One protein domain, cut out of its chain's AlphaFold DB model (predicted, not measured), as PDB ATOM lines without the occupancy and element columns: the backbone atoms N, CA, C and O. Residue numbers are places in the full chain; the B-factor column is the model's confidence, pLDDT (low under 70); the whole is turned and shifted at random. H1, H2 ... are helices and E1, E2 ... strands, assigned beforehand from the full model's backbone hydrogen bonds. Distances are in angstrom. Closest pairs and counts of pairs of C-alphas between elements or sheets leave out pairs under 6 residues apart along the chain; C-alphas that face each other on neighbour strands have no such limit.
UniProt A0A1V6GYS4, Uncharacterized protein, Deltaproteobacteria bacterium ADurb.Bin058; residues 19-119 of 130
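Overview. This is residues 19 to 119 of the 130 residues of an uncharacterized protein of Deltaproteobacteria bacterium ADurb.Bin058 (UniProt A0A1V6GYS4). A small closed barrel of five strands, E1, E2, E3, E6 and E4 round the ring, makes the core, and two helices pack on its outside at opposite sides, H1 by E6 and H2 by E1 and E4. The short strand E5 is not in the ring but pairs with E6. The printed part has 101 residues with two named helices and six named strands, in the order H1, E1, E2, E3, H2, E4, E5, E6. The sheet is mixed, with E3 and E6 parallel and the other neighbour pairs antiparallel, and the class is mixed, helices and strands. The whole is compact, with a radius of gyration of the C-alphas of 13.0 A and spans of 39 by 30 by 24 A.

Arrangement. E1, residues 35 to 41, E2, residues 51 to 55, and E3, residues 58 to 65, form a meander, each strand the antiparallel neighbour of the one before. In the hairpin E1 and E2, N 40 and O 52 are 2.9 A apart, and in the hairpin E2 and E3, N 60 and O 53 are 2.8 A apart. E3 bends by 53 degrees at residue 61; its residues 58 to 62 pair with E2, and its residues 62 to 65 pair with E6, residues 110 to 118. E3 and E6 are parallel, with N 63 and O 112 at 2.8 A. E6 is antiparallel to E4, residues 91 to 97, with N 117 and O 95 at 2.9 A. E4 and E1 close the ring antiparallel, with N 37 and O 94 at 2.8 A. E5, residues 102 to 104, forms a hairpin with E6, with N 103 and O 111 at 2.8 A. H1, residues 19 to 30, is on the barrel, outside it, at a height over the sheet of 8.5 A. It lies over E6 and runs along the strands, at 3 degrees to E6 on the local plane; the closest C-alphas of the two, those of Lys 21 and Val 110, are 6.4 A apart. H2, residues 73 to 85, is also outside the barrel and on it, at a height of 8.8 A. It lies over E1, and is only just not over E3, on which 2 of its C-alphas fall; it runs slantwise to the strands, at 52 degrees to E1 on the local plane. The closest C-alphas of H2 and E1, those of Leu 80 and Leu 41, are 6.7 A apart. H1 and H2 are apart. In H1 and H2 every O i to N i+4 pair is within hydrogen-bond range.

Along the chain. H1 begins at C-alpha 19, (379.266, 442.490, 382.452), and is 16.4 A long; H2 is 18.3 A long. E1 is 19.5 A long, E3 20.7 A and E4 17.7 A. E6, 24.6 A long, ends at C-alpha 118, (404.057, 435.379, 363.693).

Size, cuts and confidence. The C-alphas of Tyr 19 and Ala 86, the two farthest apart, are 39.5 A from each other. The printed part has no cut, and no link is long. The mean pLDDT of the printed part is 85.9; residues 44 to 47 and residue 119 are under 70.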
ATOM      1  N   TYR A  19     379.583 442.082 383.817       85.31
ATOM      2  CA  TYR A  19     379.266 442.490 382.452       85.31
ATOM      3  C   TYR A  19     380.533 442.785 381.639       85.31
ATOM      4  O   TYR A  19     380.672 442.285 380.522       85.31
ATOM      5  N   MET A  20     381.479 443.548 382.199       84.62
ATOM      6  CA  MET A  20     382.757 443.825 381.531       84.62
ATOM      7  C   MET A  20     383.563 442.550 381.290       84.62
ATOM      8  O   MET A  20     384.107 442.363 380.203       84.62
ATOM      9  N   LYS A  21     383.600 441.653 382.279       88.19
ATOM     10  CA  LYS A  21     384.255 440.354 382.144       88.19
ATOM     11  C   LYS A  21     383.649 439.548 380.995       88.19
ATOM     12  O   LYS A  21     384.385 439.118 380.112       88.19
ATOM     13  N   LYS A  22     382.319 439.421 380.965       89.12
ATOM     14  CA  LYS A  22     381.598 438.696 379.914       89.12
ATOM     15  C   LYS A  22     381.865 439.276 378.523       89.12
ATOM     16  O   LYS A  22     382.140 438.524 377.600       89.12
ATOM     17  N   GLN A  23     381.835 440.601 378.377       89.62
ATOM     18  CA  GLN A  23     382.135 441.269 377.104       89.62
ATOM     19  C   GLN A  23     383.547 440.939 376.601       89.62
ATOM     20  O   GLN A  23     383.734 440.631 375.425       89.62
ATOM     21  N   MET A  24     384.543 440.945 377.493       90.25
ATOM     22  CA  MET A  24     385.914 440.580 377.126       90.25
ATOM     23  C   MET A  24     386.048 439.083 376.800       90.25
ATOM     24  O   MET A  24     386.778 438.728 375.879       90.25
ATOM     25  N   GLU A  25     385.327 438.202 377.502       91.88
ATOM     26  CA  GLU A  25     385.268 436.763 377.187       91.88
ATOM     27  C   GLU A  25     384.621 436.498 375.819       91.88
ATOM     28  O   GLU A  25     385.114 435.673 375.042       91.88
ATOM     29  N   ASP A  26     383.548 437.222 375.495       91.88
ATOM     30  CA  ASP A  26     382.863 437.133 374.206       91.88
ATOM     31  C   ASP A  26     383.782 437.630 373.070       91.88
ATOM     32  O   ASP A  26     383.887 436.971 372.030       91.88
ATOM     33  N   LEU A  27     384.536 438.719 373.286       92.00
ATOM     34  CA  LEU A  27     385.564 439.200 372.348       92.00
ATOM     35  C   LEU A  27     386.697 438.184 372.153       92.00
ATOM     36  O   LEU A  27     387.047 437.866 371.014       92.00
ATOM     37  N   ALA A  28     387.243 437.629 373.237       92.75
ATOM     38  CA  ALA A  28     388.277 436.600 373.150       92.75
ATOM     39  C   ALA A  28     387.775 435.365 372.381       92.75
ATOM     40  O   ALA A  28     388.493 434.797 371.558       92.75
ATOM     41  N   THR A  29     386.508 434.991 372.580       92.81
ATOM     42  CA  THR A  29     385.867 433.883 371.859       92.81
ATOM     43  C   THR A  29     385.672 434.191 370.375       92.81
ATOM     44  O   THR A  29     385.901 433.311 369.539       92.81
ATOM     45  N   LYS A  30     385.272 435.422 370.030       92.31
ATOM     46  CA  LYS A  30     385.098 435.882 368.641       92.31
ATOM     47  C   LYS A  30     386.405 435.793 367.852       92.31
ATOM     48  O   LYS A  30     386.388 435.344 366.711       92.31
ATOM     49  N   TYR A  31     387.525 436.149 368.479       91.38
ATOM     50  CA  TYR A  31     388.852 436.203 367.854       91.38
ATOM     51  C   TYR A  31     389.789 435.071 368.313       91.38
ATOM     52  O   TYR A  31     391.012 435.222 368.372       91.38
ATOM     53  N   LYS A  32     389.213 433.913 368.661       90.19
ATOM     54  CA  LYS A  32     389.959 432.737 369.145       90.19
ATOM     55  C   LYS A  32     390.770 432.023 368.061       90.19
ATOM     56  O   LYS A  32     391.603 431.178 368.378       90.19
ATOM     57  N   THR A  33     390.462 432.274 366.794       89.81
ATOM     58  CA  THR A  33     391.154 431.680 365.647       89.81
ATOM     59  C   THR A  33     392.336 432.536 365.229       89.81
ATOM     60  O   THR A  33     392.420 433.709 365.581       89.81
ATOM     61  N   GLU A  34     393.256 431.939 364.475       91.06
ATOM     62  CA  GLU A  34     394.372 432.670 363.887       91.06
ATOM     63  C   GLU A  34     393.875 433.790 362.970       91.06
ATOM     64  O   GLU A  34     393.060 433.555 362.074       91.06
ATOM     65  N   GLN A  35     394.366 435.001 363.213       91.69
ATOM     66  CA  GLN A  35     394.074 436.183 362.415       91.69
ATOM     67  C   GLN A  35     395.120 437.275 362.654       91.69
ATOM     68  O   GLN A  35     395.992 437.169 363.521       91.69
ATOM     69  N   THR A  36     395.003 438.347 361.884       92.25
ATOM     70  CA  THR A  36     395.893 439.498 361.951       92.25
ATOM     71  C   THR A  36     395.351 440.565 362.903       92.25
ATOM     72  O   THR A  36     394.159 440.873 362.881       92.25
ATOM     73  N   PHE A  37     396.232 441.146 363.716       92.19
ATOM     74  CA  PHE A  37     395.928 442.208 364.672       92.19
ATOM     75  C   PHE A  37     396.909 443.367 364.518       92.19
ATOM     76  O   PHE A  37     398.108 443.151 364.337       92.19
ATOM     77  N   THR A  38     396.415 444.594 364.651       92.69
ATOM     78  CA  THR A  38     397.264 445.783 364.790       92.69
ATOM     79  C   THR A  38     397.563 445.996 366.266       92.69
ATOM     80  O   THR A  38     396.630 446.137 367.057       92.69
ATOM     81  N   ILE A  39     398.845 446.017 366.630       91.56
ATOM     82  CA  ILE A  39     399.336 446.242 367.992       91.56
ATOM     83  C   ILE A  39     399.998 447.604 368.089       91.56
ATOM     84  O   ILE A  39     400.718 448.012 367.178       91.56
ATOM     85  N   ARG A  40     399.812 448.256 369.232       91.12
ATOM     86  CA  ARG A  40     400.556 449.450 369.623       91.12
ATOM     87  C   ARG A  40     401.071 449.371 371.045       91.12
ATOM     88  O   ARG A  40     400.542 448.609 371.860       91.12
ATOM     89  N   LEU A  41     402.033 450.234 371.350       88.88
ATOM     90  CA  LEU A  41     402.345 450.585 372.727       88.88
ATOM     91  C   LEU A  41     401.360 451.636 373.237       88.88
ATOM     92  O   LEU A  41     401.012 452.590 372.546       88.88
ATOM     93  N   ASN A  42     400.904 451.451 374.468       85.56
ATOM     94  CA  ASN A  42     400.209 452.480 375.221       85.56
ATOM     95  C   ASN A  42     400.739 452.460 376.656       85.56
ATOM     96  O   ASN A  42     400.250 451.711 377.507       85.56
ATOM     97  N   ARG A  43     401.755 453.275 376.943       71.94
ATOM     98  CA  ARG A  43     402.362 453.381 378.277       71.94
ATOM     99  C   ARG A  43     401.370 454.013 379.261       71.94
ATOM    100  O   ARG A  43     401.313 455.227 379.420       71.94
ATOM    101  N   ALA A  44     400.568 453.179 379.921       66.19
ATOM    102  CA  ALA A  44     399.743 453.614 381.041       66.19
ATOM    103  C   ALA A  44     400.578 453.636 382.328       66.19
ATOM    104  O   ALA A  44     401.356 452.706 382.560       66.19
ATOM    105  N   PRO A  45     400.400 454.643 383.196       57.75
ATOM    106  CA  PRO A  45     400.937 454.578 384.541       57.75
ATOM    107  C   PRO A  45     400.225 453.454 385.310       57.75
ATOM    108  O   PRO A  45     399.004 453.462 385.445       57.75
ATOM    109  N   CYS A  46     401.029 452.522 385.828       62.12
ATOM    110  CA  CYS A  46     400.680 451.455 386.772       62.12
ATOM    111  C   CYS A  46     399.974 450.210 386.201       62.12
ATOM    112  O   CYS A  46     398.847 450.272 385.717       62.12
ATOM    113  N   GLU A  47     400.638 449.059 386.379       66.19
ATOM    114  CA  GLU A  47     400.103 447.681 386.442       66.19
ATOM    115  C   GLU A  47     399.222 447.176 385.277       66.19
ATOM    116  O   GLU A  47     398.786 446.029 385.295       66.19
ATOM    117  N   CYS A  48     398.995 447.973 384.234       76.06
ATOM    118  CA  CYS A  48     398.409 447.537 382.969       76.06
ATOM    119  C   CYS A  48     399.469 446.893 382.070       76.06
ATOM    120  O   CYS A  48     400.617 447.344 382.062       76.06
ATOM    121  N   PRO A  49     399.093 445.918 381.224       83.00
ATOM    122  CA  PRO A  49     399.973 445.503 380.144       83.00
ATOM    123  C   PRO A  49     400.236 446.689 379.193       83.00
ATOM    124  O   PRO A  49     399.305 447.456 378.910       83.00
ATOM    125  N   PRO A  50     401.472 446.853 378.686       87.25
ATOM    126  CA  PRO A  50     401.862 448.022 377.895       87.25
ATOM    127  C   PRO A  50     401.331 447.988 376.456       87.25
ATOM    128  O   PRO A  50     401.469 448.973 375.736       87.25
ATOM    129  N   PHE A  51     400.693 446.891 376.044       90.81
ATOM    130  CA  PHE A  51     400.215 446.683 374.683       90.81
ATOM    131  C   PHE A  51     398.707 446.871 374.558       90.81
ATOM    132  O   PHE A  51     397.926 446.504 375.448       90.81
ATOM    133  N   GLU A  52     398.297 447.375 373.400       92.69
ATOM    134  CA  GLU A  52     396.904 447.389 372.969       92.69
ATOM    135  C   GLU A  52     396.759 446.810 371.565       92.69
ATOM    136  O   GLU A  52     397.626 447.010 370.717       92.69
ATOM    137  N   ILE A  53     395.643 446.124 371.323       93.69
ATOM    138  CA  ILE A  53     395.231 445.640 370.002       93.69
ATOM    139  C   ILE A  53     393.981 446.372 369.530       93.69
ATOM    140  O   ILE A  53     393.100 446.670 370.337       93.69
ATOM    141  N   LEU A  54     393.888 446.636 368.230       94.00
ATOM    142  CA  LEU A  54     392.692 447.213 367.622       94.00
ATOM    143  C   LEU A  54     391.681 446.108 367.282       94.00
ATOM    144  O   LEU A  54     391.981 445.232 366.470       94.00
ATOM    145  N   LEU A  55     390.490 446.160 367.879       92.44
ATOM    146  CA  LEU A  55     389.362 445.261 367.609       92.44
ATOM    147  C   LEU A  55     388.087 446.083 367.449       92.44
ATOM    148  O   LEU A  55     387.809 446.922 368.295       92.44
ATOM    149  N   ASP A  56     387.309 445.827 366.395       89.50
ATOM    150  CA  ASP A  56     386.045 446.536 366.135       89.50
ATOM    151  C   ASP A  56     386.183 448.076 366.292       89.50
ATOM    152  O   ASP A  56     385.364 448.723 366.939       89.50
ATOM    153  N   ASP A  57     387.271 448.646 365.748       88.75
ATOM    154  CA  ASP A  57     387.646 450.074 365.818       88.75
ATOM    155  C   ASP A  57     387.961 450.625 367.228       88.75
ATOM    156  O   ASP A  57     388.113 451.835 367.420       88.75
ATOM    157  N   VAL A  58     388.130 449.749 368.221       91.50
ATOM    158  CA  VAL A  58     388.454 450.099 369.610       91.50
ATOM    159  C   VAL A  58     389.786 449.475 370.029       91.50
ATOM    160  O   VAL A  58     390.107 448.338 369.690       91.50
ATOM    161  N   TRP A  59     390.591 450.223 370.785       91.81
ATOM    162  CA  TRP A  59     391.840 449.716 371.350       91.81
ATOM    163  C   TRP A  59     391.588 448.982 372.666       91.81
ATOM    164  O   TRP A  59     391.013 449.539 373.601       91.81
ATOM    165  N   HIS A  60     392.059 447.740 372.749       91.44
ATOM    166  CA  HIS A  60     391.911 446.882 373.918       91.44
ATOM    167  C   HIS A  60     393.265 446.507 374.505       91.44
ATOM    168  O   HIS A  60     394.156 446.048 373.794       91.44
ATOM    169  N   ARG A  61     393.389 446.634 375.828       91.31
ATOM    170  CA  ARG A  61     394.569 446.201 376.586       91.31
ATOM    171  C   ARG A  61     394.761 444.697 376.491       91.31
ATOM    172  O   ARG A  61     393.811 443.933 376.699       91.31
ATOM    173  N   VAL A  62     395.997 444.282 376.228       92.06
ATOM    174  CA  VAL A  62     396.305 442.882 375.946       92.06
ATOM    175  C   VAL A  62     397.611 442.432 376.586       92.06
ATOM    176  O   VAL A  62     398.622 443.124 376.522       92.06
ATOM    177  N   PHE A  63     397.601 441.245 377.185       91.88
ATOM    178  CA  PHE A  63     398.819 440.521 377.527       91.88
ATOM    179  C   PHE A  63     399.306 439.761 376.301       91.88
ATOM    180  O   PHE A  63     398.545 438.995 375.710       91.88
ATOM    181  N   LEU A  64     400.568 439.957 375.935       90.56
ATOM    182  CA  LEU A  64     401.196 439.167 374.887       90.56
ATOM    183  C   LEU A  64     401.742 437.875 375.489       90.56
ATOM    184  O   LEU A  64     402.395 437.892 376.533       90.56
ATOM    185  N   GLU A  65     401.479 436.761 374.821       90.00
ATOM    186  CA  GLU A  65     402.097 435.473 375.113       90.00
ATOM    187  C   GLU A  65     402.947 435.021 373.923       90.00
ATOM    188  O   GLU A  65     402.521 435.164 372.769       90.00
ATOM    189  N   PRO A  66     404.142 434.461 374.181       85.75
ATOM    190  CA  PRO A  66     404.998 433.975 373.116       85.75
ATOM    191  C   PRO A  66     404.359 432.757 372.442       85.75
ATOM    192  O   PRO A  66     403.718 431.909 373.076       85.75
ATOM    193  N   GLY A  67     404.577 432.631 371.141       80.00
ATOM    194  CA  GLY A  67     404.075 431.515 370.361       80.00
ATOM    195  C   GLY A  67     404.571 431.545 368.921       80.00
ATOM    196  O   GLY A  67     405.043 432.559 368.412       80.00
ATOM    197  N   GLY A  68     404.506 430.380 368.272       77.31
ATOM    198  CA  GLY A  68     404.990 430.204 366.904       77.31
ATOM    199  C   GLY A  68     406.449 430.643 366.737       77.31
ATOM    200  O   GLY A  68     407.347 430.092 367.387       77.31
ATOM    201  N   THR A  69     406.675 431.608 365.843       71.06
ATOM    202  CA  THR A  69     407.997 432.169 365.519       71.06
ATOM    203  C   THR A  69     408.434 433.259 366.500       71.06
ATOM    204  O   THR A  69     409.637 433.457 366.690       71.06
ATOM    205  N   VAL A  70     407.490 433.912 367.187       72.06
ATOM    206  CA  VAL A  70     407.772 434.979 368.154       72.06
ATOM    207  C   VAL A  70     407.972 434.383 369.536       72.06
ATOM    208  O   VAL A  70     407.027 433.999 370.226       72.06
ATOM    209  N   LYS A  71     409.235 434.306 369.944       71.94
ATOM    210  CA  LYS A  71     409.627 433.743 371.244       71.94
ATOM    211  C   LYS A  71     410.025 434.796 372.268       71.94
ATOM    212  O   LYS A  71     410.068 434.481 373.451       71.94
ATOM    213  N   ASP A  72     410.296 436.013 371.810       78.69
ATOM    214  CA  ASP A  72     410.852 437.092 372.614       78.69
ATOM    215  C   ASP A  72     409.979 438.344 372.471       78.69
ATOM    216  O   ASP A  72     409.984 439.014 371.437       78.69
ATOM    217  N   ILE A  73     409.161 438.597 373.495       80.69
ATOM    218  CA  ILE A  73     408.251 439.748 373.546       80.69
ATOM    219  C   ILE A  73     409.022 441.032 373.880       80.69
ATOM    220  O   ILE A  73     408.624 442.101 373.427       80.69
ATOM    221  N   GLU A  74     410.133 440.938 374.616       79.44
ATOM    222  CA  GLU A  74     410.929 442.105 375.019       79.44
ATOM    223  C   GLU A  74     411.541 442.788 373.790       79.44
ATOM    224  O   GLU A  74     411.495 444.012 373.665       79.44
ATOM    225  N   ASN A  75     412.011 442.002 372.812       81.62
ATOM    226  CA  ASN A  75     412.458 442.549 371.526       81.62
ATOM    227  C   ASN A  75     411.325 443.252 370.761       81.62
ATOM    228  O   ASN A  75     411.547 444.306 370.170       81.62
ATOM    229  N   PHE A  76     410.110 442.699 370.793       81.69
ATOM    230  CA  PHE A  76     408.951 443.298 370.129       81.69
ATOM    231  C   PHE A  76     408.560 444.642 370.762       81.69
ATOM    232  O   PHE A  76     408.222 445.591 370.052       81.69
ATOM    233  N   GLU A  77     408.637 444.737 372.092       85.31
ATOM    234  CA  GLU A  77     408.447 445.988 372.829       85.31
ATOM    235  C   GLU A  77     409.490 447.032 372.427       85.31
ATOM    236  O   GLU A  77     409.130 448.147 372.049       85.31
ATOM    237  N   ALA A  78     410.768 446.647 372.429       85.31
ATOM    238  CA  ALA A  78     411.874 447.529 372.073       85.31
ATOM    239  C   ALA A  78     411.768 448.064 370.633       85.31
ATOM    240  O   ALA A  78     412.081 449.228 370.382       85.31
ATOM    241  N   GLU A  79     411.300 447.247 369.681       84.19
ATOM    242  CA  GLU A  79     411.051 447.680 368.297       84.19
ATOM    243  C   GLU A  79     409.979 448.776 368.210       84.19
ATOM    244  O   GLU A  79     410.177 449.780 367.521       84.19
ATOM    245  N   LEU A  80     408.841 448.589 368.888       85.94
ATOM    246  CA  LEU A  80     407.765 449.585 368.914       85.94
ATOM    247  C   LEU A  80     408.209 450.854 369.650       85.94
ATOM    248  O   LEU A  80     407.925 451.964 369.202       85.94
ATOM    249  N   GLU A  81     408.964 450.703 370.734       86.25
ATOM    250  CA  GLU A  81     409.521 451.825 371.483       86.25
ATOM    251  C   GLU A  81     410.496 452.647 370.629       86.25
ATOM    252  O   GLU A  81     410.457 453.878 370.646       86.25
ATOM    253  N   ALA A  82     411.348 451.993 369.838       85.75
ATOM    254  CA  ALA A  82     412.252 452.682 368.924       85.75
ATOM    255  C   ALA A  82     411.492 453.508 367.868       85.75
ATOM    256  O   ALA A  82     411.936 454.602 367.516       85.75
ATOM    257  N   GLN A  83     410.339 453.020 367.394       84.31
ATOM    258  CA  GLN A  83     409.481 453.763 366.463       84.31
ATOM    259  C   GLN A  83     408.827 454.979 367.129       84.31
ATOM    260  O   GLN A  83     408.862 456.071 366.559       84.31
ATOM    261  N   GLU A  84     408.299 454.817 368.346       84.75
ATOM    262  CA  GLU A  84     407.690 455.910 369.118       84.75
ATOM    263  C   GLU A  84     408.725 457.009 369.409       84.75
ATOM    264  O   GLU A  84     408.484 458.188 369.148       84.75
ATOM    265  N   ASN A  85     409.925 456.620 369.853       85.94
ATOM    266  CA  ASN A  85     411.032 457.539 370.131       85.94
ATOM    267  C   ASN A  85     411.538 458.271 368.877       85.94
ATOM    268  O   ASN A  85     412.064 459.380 368.977       85.94
ATOM    269  N   ALA A  86     411.372 457.677 367.695       85.00
ATOM    270  CA  ALA A  86     411.669 458.317 366.418       85.00
ATOM    271  C   ALA A  86     410.554 459.270 365.938       85.00
ATOM    272  O   ALA A  86     410.673 459.855 364.861       85.00
ATOM    273  N   GLY A  87     409.478 459.440 366.718       79.19
ATOM    274  CA  GLY A  87     408.330 460.277 366.369       79.19
ATOM    275  C   GLY A  87     407.425 459.664 365.297       79.19
ATOM    276  O   GLY A  87     406.686 460.395 364.637       79.19
ATOM    277  N   MET A  88     407.504 458.345 365.091       80.81
ATOM    278  CA  MET A  88     406.643 457.610 364.166       80.81
ATOM    279  C   MET A  88     405.385 457.095 364.875       80.81
ATOM    280  O   MET A  88     405.366 456.905 366.089       80.81
ATOM    281  N   ASP A  89     404.333 456.838 364.097       75.81
ATOM    282  CA  ASP A  89     403.134 456.139 364.566       75.81
ATOM    283  C   ASP A  89     403.498 454.665 364.834       75.81
ATOM    284  O   ASP A  89     403.615 453.857 363.911       75.81
ATOM    285  N   ALA A  90     403.794 454.345 366.097       83.44
ATOM    286  CA  ALA A  90     404.399 453.080 366.512       83.44
ATOM    287  C   ALA A  90     403.375 451.943 366.585       83.44
ATOM    288  O   ALA A  90     402.967 451.509 367.668       83.44
ATOM    289  N   HIS A  91     402.954 451.459 365.418       88.19
ATOM    290  CA  HIS A  91     402.027 450.343 365.267       88.19
ATOM    291  C   HIS A  91     402.669 449.197 364.478       88.19
ATOM    292  O   HIS A  91     403.368 449.412 363.486       88.19
ATOM    293  N   LYS A  92     402.399 447.951 364.881       87.31
ATOM    294  CA  LYS A  92     402.873 446.751 364.179       87.31
ATOM    295  C   LYS A  92     401.737 445.765 363.980       87.31
ATOM    296  O   LYS A  92     400.981 445.454 364.896       87.31
ATOM    297  N   THR A  93     401.640 445.259 362.762       89.81
ATOM    298  CA  THR A  93     400.693 444.213 362.400       89.81
ATOM    299  C   THR A  93     401.299 442.859 362.748       89.81
ATOM    300  O   THR A  93     402.424 442.571 362.349       89.81
ATOM    301  N   VAL A  94     400.573 442.019 363.482       89.19
ATOM    302  CA  VAL A  94     401.016 440.669 363.860       89.19
ATOM    303  C   VAL A  94     399.949 439.635 363.557       89.19
ATOM    304  O   VAL A  94     398.766 439.964 363.472       89.19
ATOM    305  N   THR A  95     400.353 438.374 363.464       90.44
ATOM    306  CA  THR A  95     399.423 437.248 363.389       90.44
ATOM    307  C   THR A  95     399.401 436.532 364.730       90.44
ATOM    308  O   THR A  95     400.446 436.215 365.306       90.44
ATOM    309  N   GLY A  96     398.203 436.274 365.241       91.50
ATOM    310  CA  GLY A  96     398.015 435.634 366.535       91.50
ATOM    311  C   GLY A  96     396.606 435.098 366.720       91.50
ATOM    312  O   GLY A  96     395.832 435.008 365.769       91.50
ATOM    313  N   ASN A  97     396.255 434.755 367.955       91.56
ATOM    314  CA  ASN A  97     394.878 434.459 368.348       91.56
ATOM    315  C   ASN A  97     394.620 434.818 369.816       91.56
ATOM    316  O   ASN A  97     395.538 434.803 370.639       91.56
ATOM    317  N   LEU A  98     393.360 435.094 370.162       90.88
ATOM    318  CA  LEU A  98     392.943 435.369 371.543       90.88
ATOM    319  C   LEU A  98     392.557 434.098 372.321       90.88
ATOM    320  O   LEU A  98     391.741 434.145 373.241       90.88
ATOM    321  N   ALA A  99     393.130 432.937 371.972       80.56
ATOM    322  CA  ALA A  99     392.777 431.667 372.612       80.56
ATOM    323  C   ALA A  99     393.181 431.592 374.098       80.56
ATOM    324  O   ALA A  99     392.676 430.733 374.819       80.56
ATOM    325  N   GLY A 100     394.054 432.493 374.564       76.19
ATOM    326  CA  GLY A 100     394.383 432.650 375.984       76.19
ATOM    327  C   GLY A 100     393.238 433.236 376.822       76.19
ATOM    328  O   GLY A 100     393.305 433.211 378.050       76.19
ATOM    329  N   GLY A 101     392.173 433.734 376.182       89.62
ATOM    330  CA  GLY A 101     390.998 434.260 376.863       89.62
ATOM    331  C   GLY A 101     391.241 435.654 377.438       89.62
ATOM    332  O   GLY A 101     391.635 436.581 376.727       89.62
ATOM    333  N   ILE A 102     390.979 435.793 378.738       91.50
ATOM    334  CA  ILE A 102     391.131 437.039 379.489       91.50
ATOM    335  C   ILE A 102     391.998 436.831 380.729       91.50
ATOM    336  O   ILE A 102     392.011 435.757 381.332       91.50
ATOM    337  N   ARG A 103     392.680 437.891 381.157       90.94
ATOM    338  CA  ARG A 103     393.466 437.929 382.390       90.94
ATOM    339  C   ARG A 103     393.171 439.209 383.156       90.94
ATOM    340  O   ARG A 103     393.010 440.271 382.564       90.94
ATOM    341  N   ILE A 104     393.111 439.099 384.479       87.81
ATOM    342  CA  ILE A 104     392.949 440.251 385.368       87.81
ATOM    343  C   ILE A 104     394.342 440.801 385.684       87.81
ATOM    344  O   ILE A 104     395.196 440.073 386.197       87.81
ATOM    345  N   ALA A 105     394.579 442.061 385.335       85.44
ATOM    346  CA  ALA A 105     395.789 442.791 385.691       85.44
ATOM    347  C   ALA A 105     395.794 443.145 387.196       85.44
ATOM    348  O   ALA A 105     394.722 443.197 387.804       85.44
ATOM    349  N   PRO A 106     396.954 443.416 387.825       84.56
ATOM    350  CA  PRO A 106     397.018 443.735 389.259       84.56
ATOM    351  C   PRO A 106     396.147 444.927 389.694       84.56
ATOM    352  O   PRO A 106     395.645 444.951 390.813       84.56
ATOM    353  N   ASN A 107     395.864 445.862 388.783       82.06
ATOM    354  CA  ASN A 107     394.930 446.969 389.007       82.06
ATOM    355  C   ASN A 107     393.435 446.589 388.862       82.06
ATOM    356  O   ASN A 107     392.585 447.472 388.769       82.06
ATOM    357  N   ASN A 108     393.107 445.294 388.820       83.50
ATOM    358  CA  ASN A 108     391.774 444.723 388.589       83.50
ATOM    359  C   ASN A 108     391.158 444.994 387.205       83.50
ATOM    360  O   ASN A 108     389.964 444.759 387.009       83.50
ATOM    361  N   SER A 109     391.947 445.440 386.224       84.25
ATOM    362  CA  SER A 109     391.464 445.574 384.845       84.25
ATOM    363  C   SER A 109     391.366 444.206 384.173       84.25
ATOM    364  O   SER A 109     392.277 443.387 384.281       84.25
ATOM    365  N   VAL A 110     390.276 443.961 383.445       88.75
ATOM    366  CA  VAL A 110     390.119 442.759 382.617       88.75
ATOM    367  C   VAL A 110     390.743 443.026 381.249       88.75
ATOM    368  O   VAL A 110     390.279 443.900 380.516       88.75
ATOM    369  N   CYS A 111     391.791 442.283 380.912       91.06
ATOM    370  CA  CYS A 111     392.536 442.427 379.664       91.06
ATOM    371  C   CYS A 111     392.452 441.146 378.835       91.06
ATOM    372  O   CYS A 111     392.292 440.051 379.378       91.06
ATOM    373  N   LEU A 112     392.596 441.280 377.521       93.44
ATOM    374  CA  LEU A 112     392.667 440.138 376.611       93.44
ATOM    375  C   LEU A 112     394.046 439.473 376.706       93.44
ATOM    376  O   LEU A 112     395.016 440.095 377.147       93.44
ATOM    377  N   VAL A 113     394.147 438.221 376.273       94.00
ATOM    378  CA  VAL A 113     395.431 437.526 376.121       94.00
ATOM    379  C   VAL A 113     395.617 437.163 374.655       94.00
ATOM    380  O   VAL A 113     394.852 436.364 374.116       94.00
ATOM    381  N   LEU A 114     396.624 437.750 374.012       92.94
ATOM    382  CA  LEU A 114     396.981 437.467 372.626       92.94
ATOM    383  C   LEU A 114     398.203 436.563 372.592       92.94
ATOM    384  O   LEU A 114     399.306 436.966 372.960       92.94
ATOM    385  N   LYS A 115     398.009 435.358 372.065       91.50
ATOM    386  CA  LYS A 115     399.113 434.482 371.709       91.50
ATOM    387  C   LYS A 115     399.628 434.875 370.334       91.50
ATOM    388  O   LYS A 115     398.904 434.757 369.342       91.50
ATOM    389  N   LEU A 116     400.872 435.332 370.282       89.31
ATOM    390  CA  LEU A 116     401.544 435.634 369.025       89.31
ATOM    391  C   LEU A 116     401.887 434.327 368.309       89.31
ATOM    392  O   LEU A 116     402.203 433.326 368.947       89.31
ATOM    393  N   LEU A 117     401.785 434.318 366.987       86.19
ATOM    394  CA  LEU A 117     402.161 433.176 366.149       86.19
ATOM    395  C   LEU A 117     403.225 433.584 365.142       86.19
ATOM    396  O   LEU A 117     404.172 432.832 364.923       86.19
ATOM    397  N   ASP A 118     403.077 434.783 364.581       82.00
ATOM    398  CA  ASP A 118     404.057 435.379 363.693       82.00
ATOM    399  C   ASP A 118     404.152 436.889 363.915       82.00
ATOM    400  O   ASP A 118     403.138 437.591 364.030       82.00
ATOM    401  N   ALA A 119     405.384 437.390 363.992       68.75
ATOM    402  CA  ALA A 119     405.637 438.819 363.983       68.75
ATOM    403  C   ALA A 119     405.478 439.254 362.533       68.75
ATOM    404  O   ALA A 119     406.408 439.119 361.739       68.75
TER     405      ALA A 119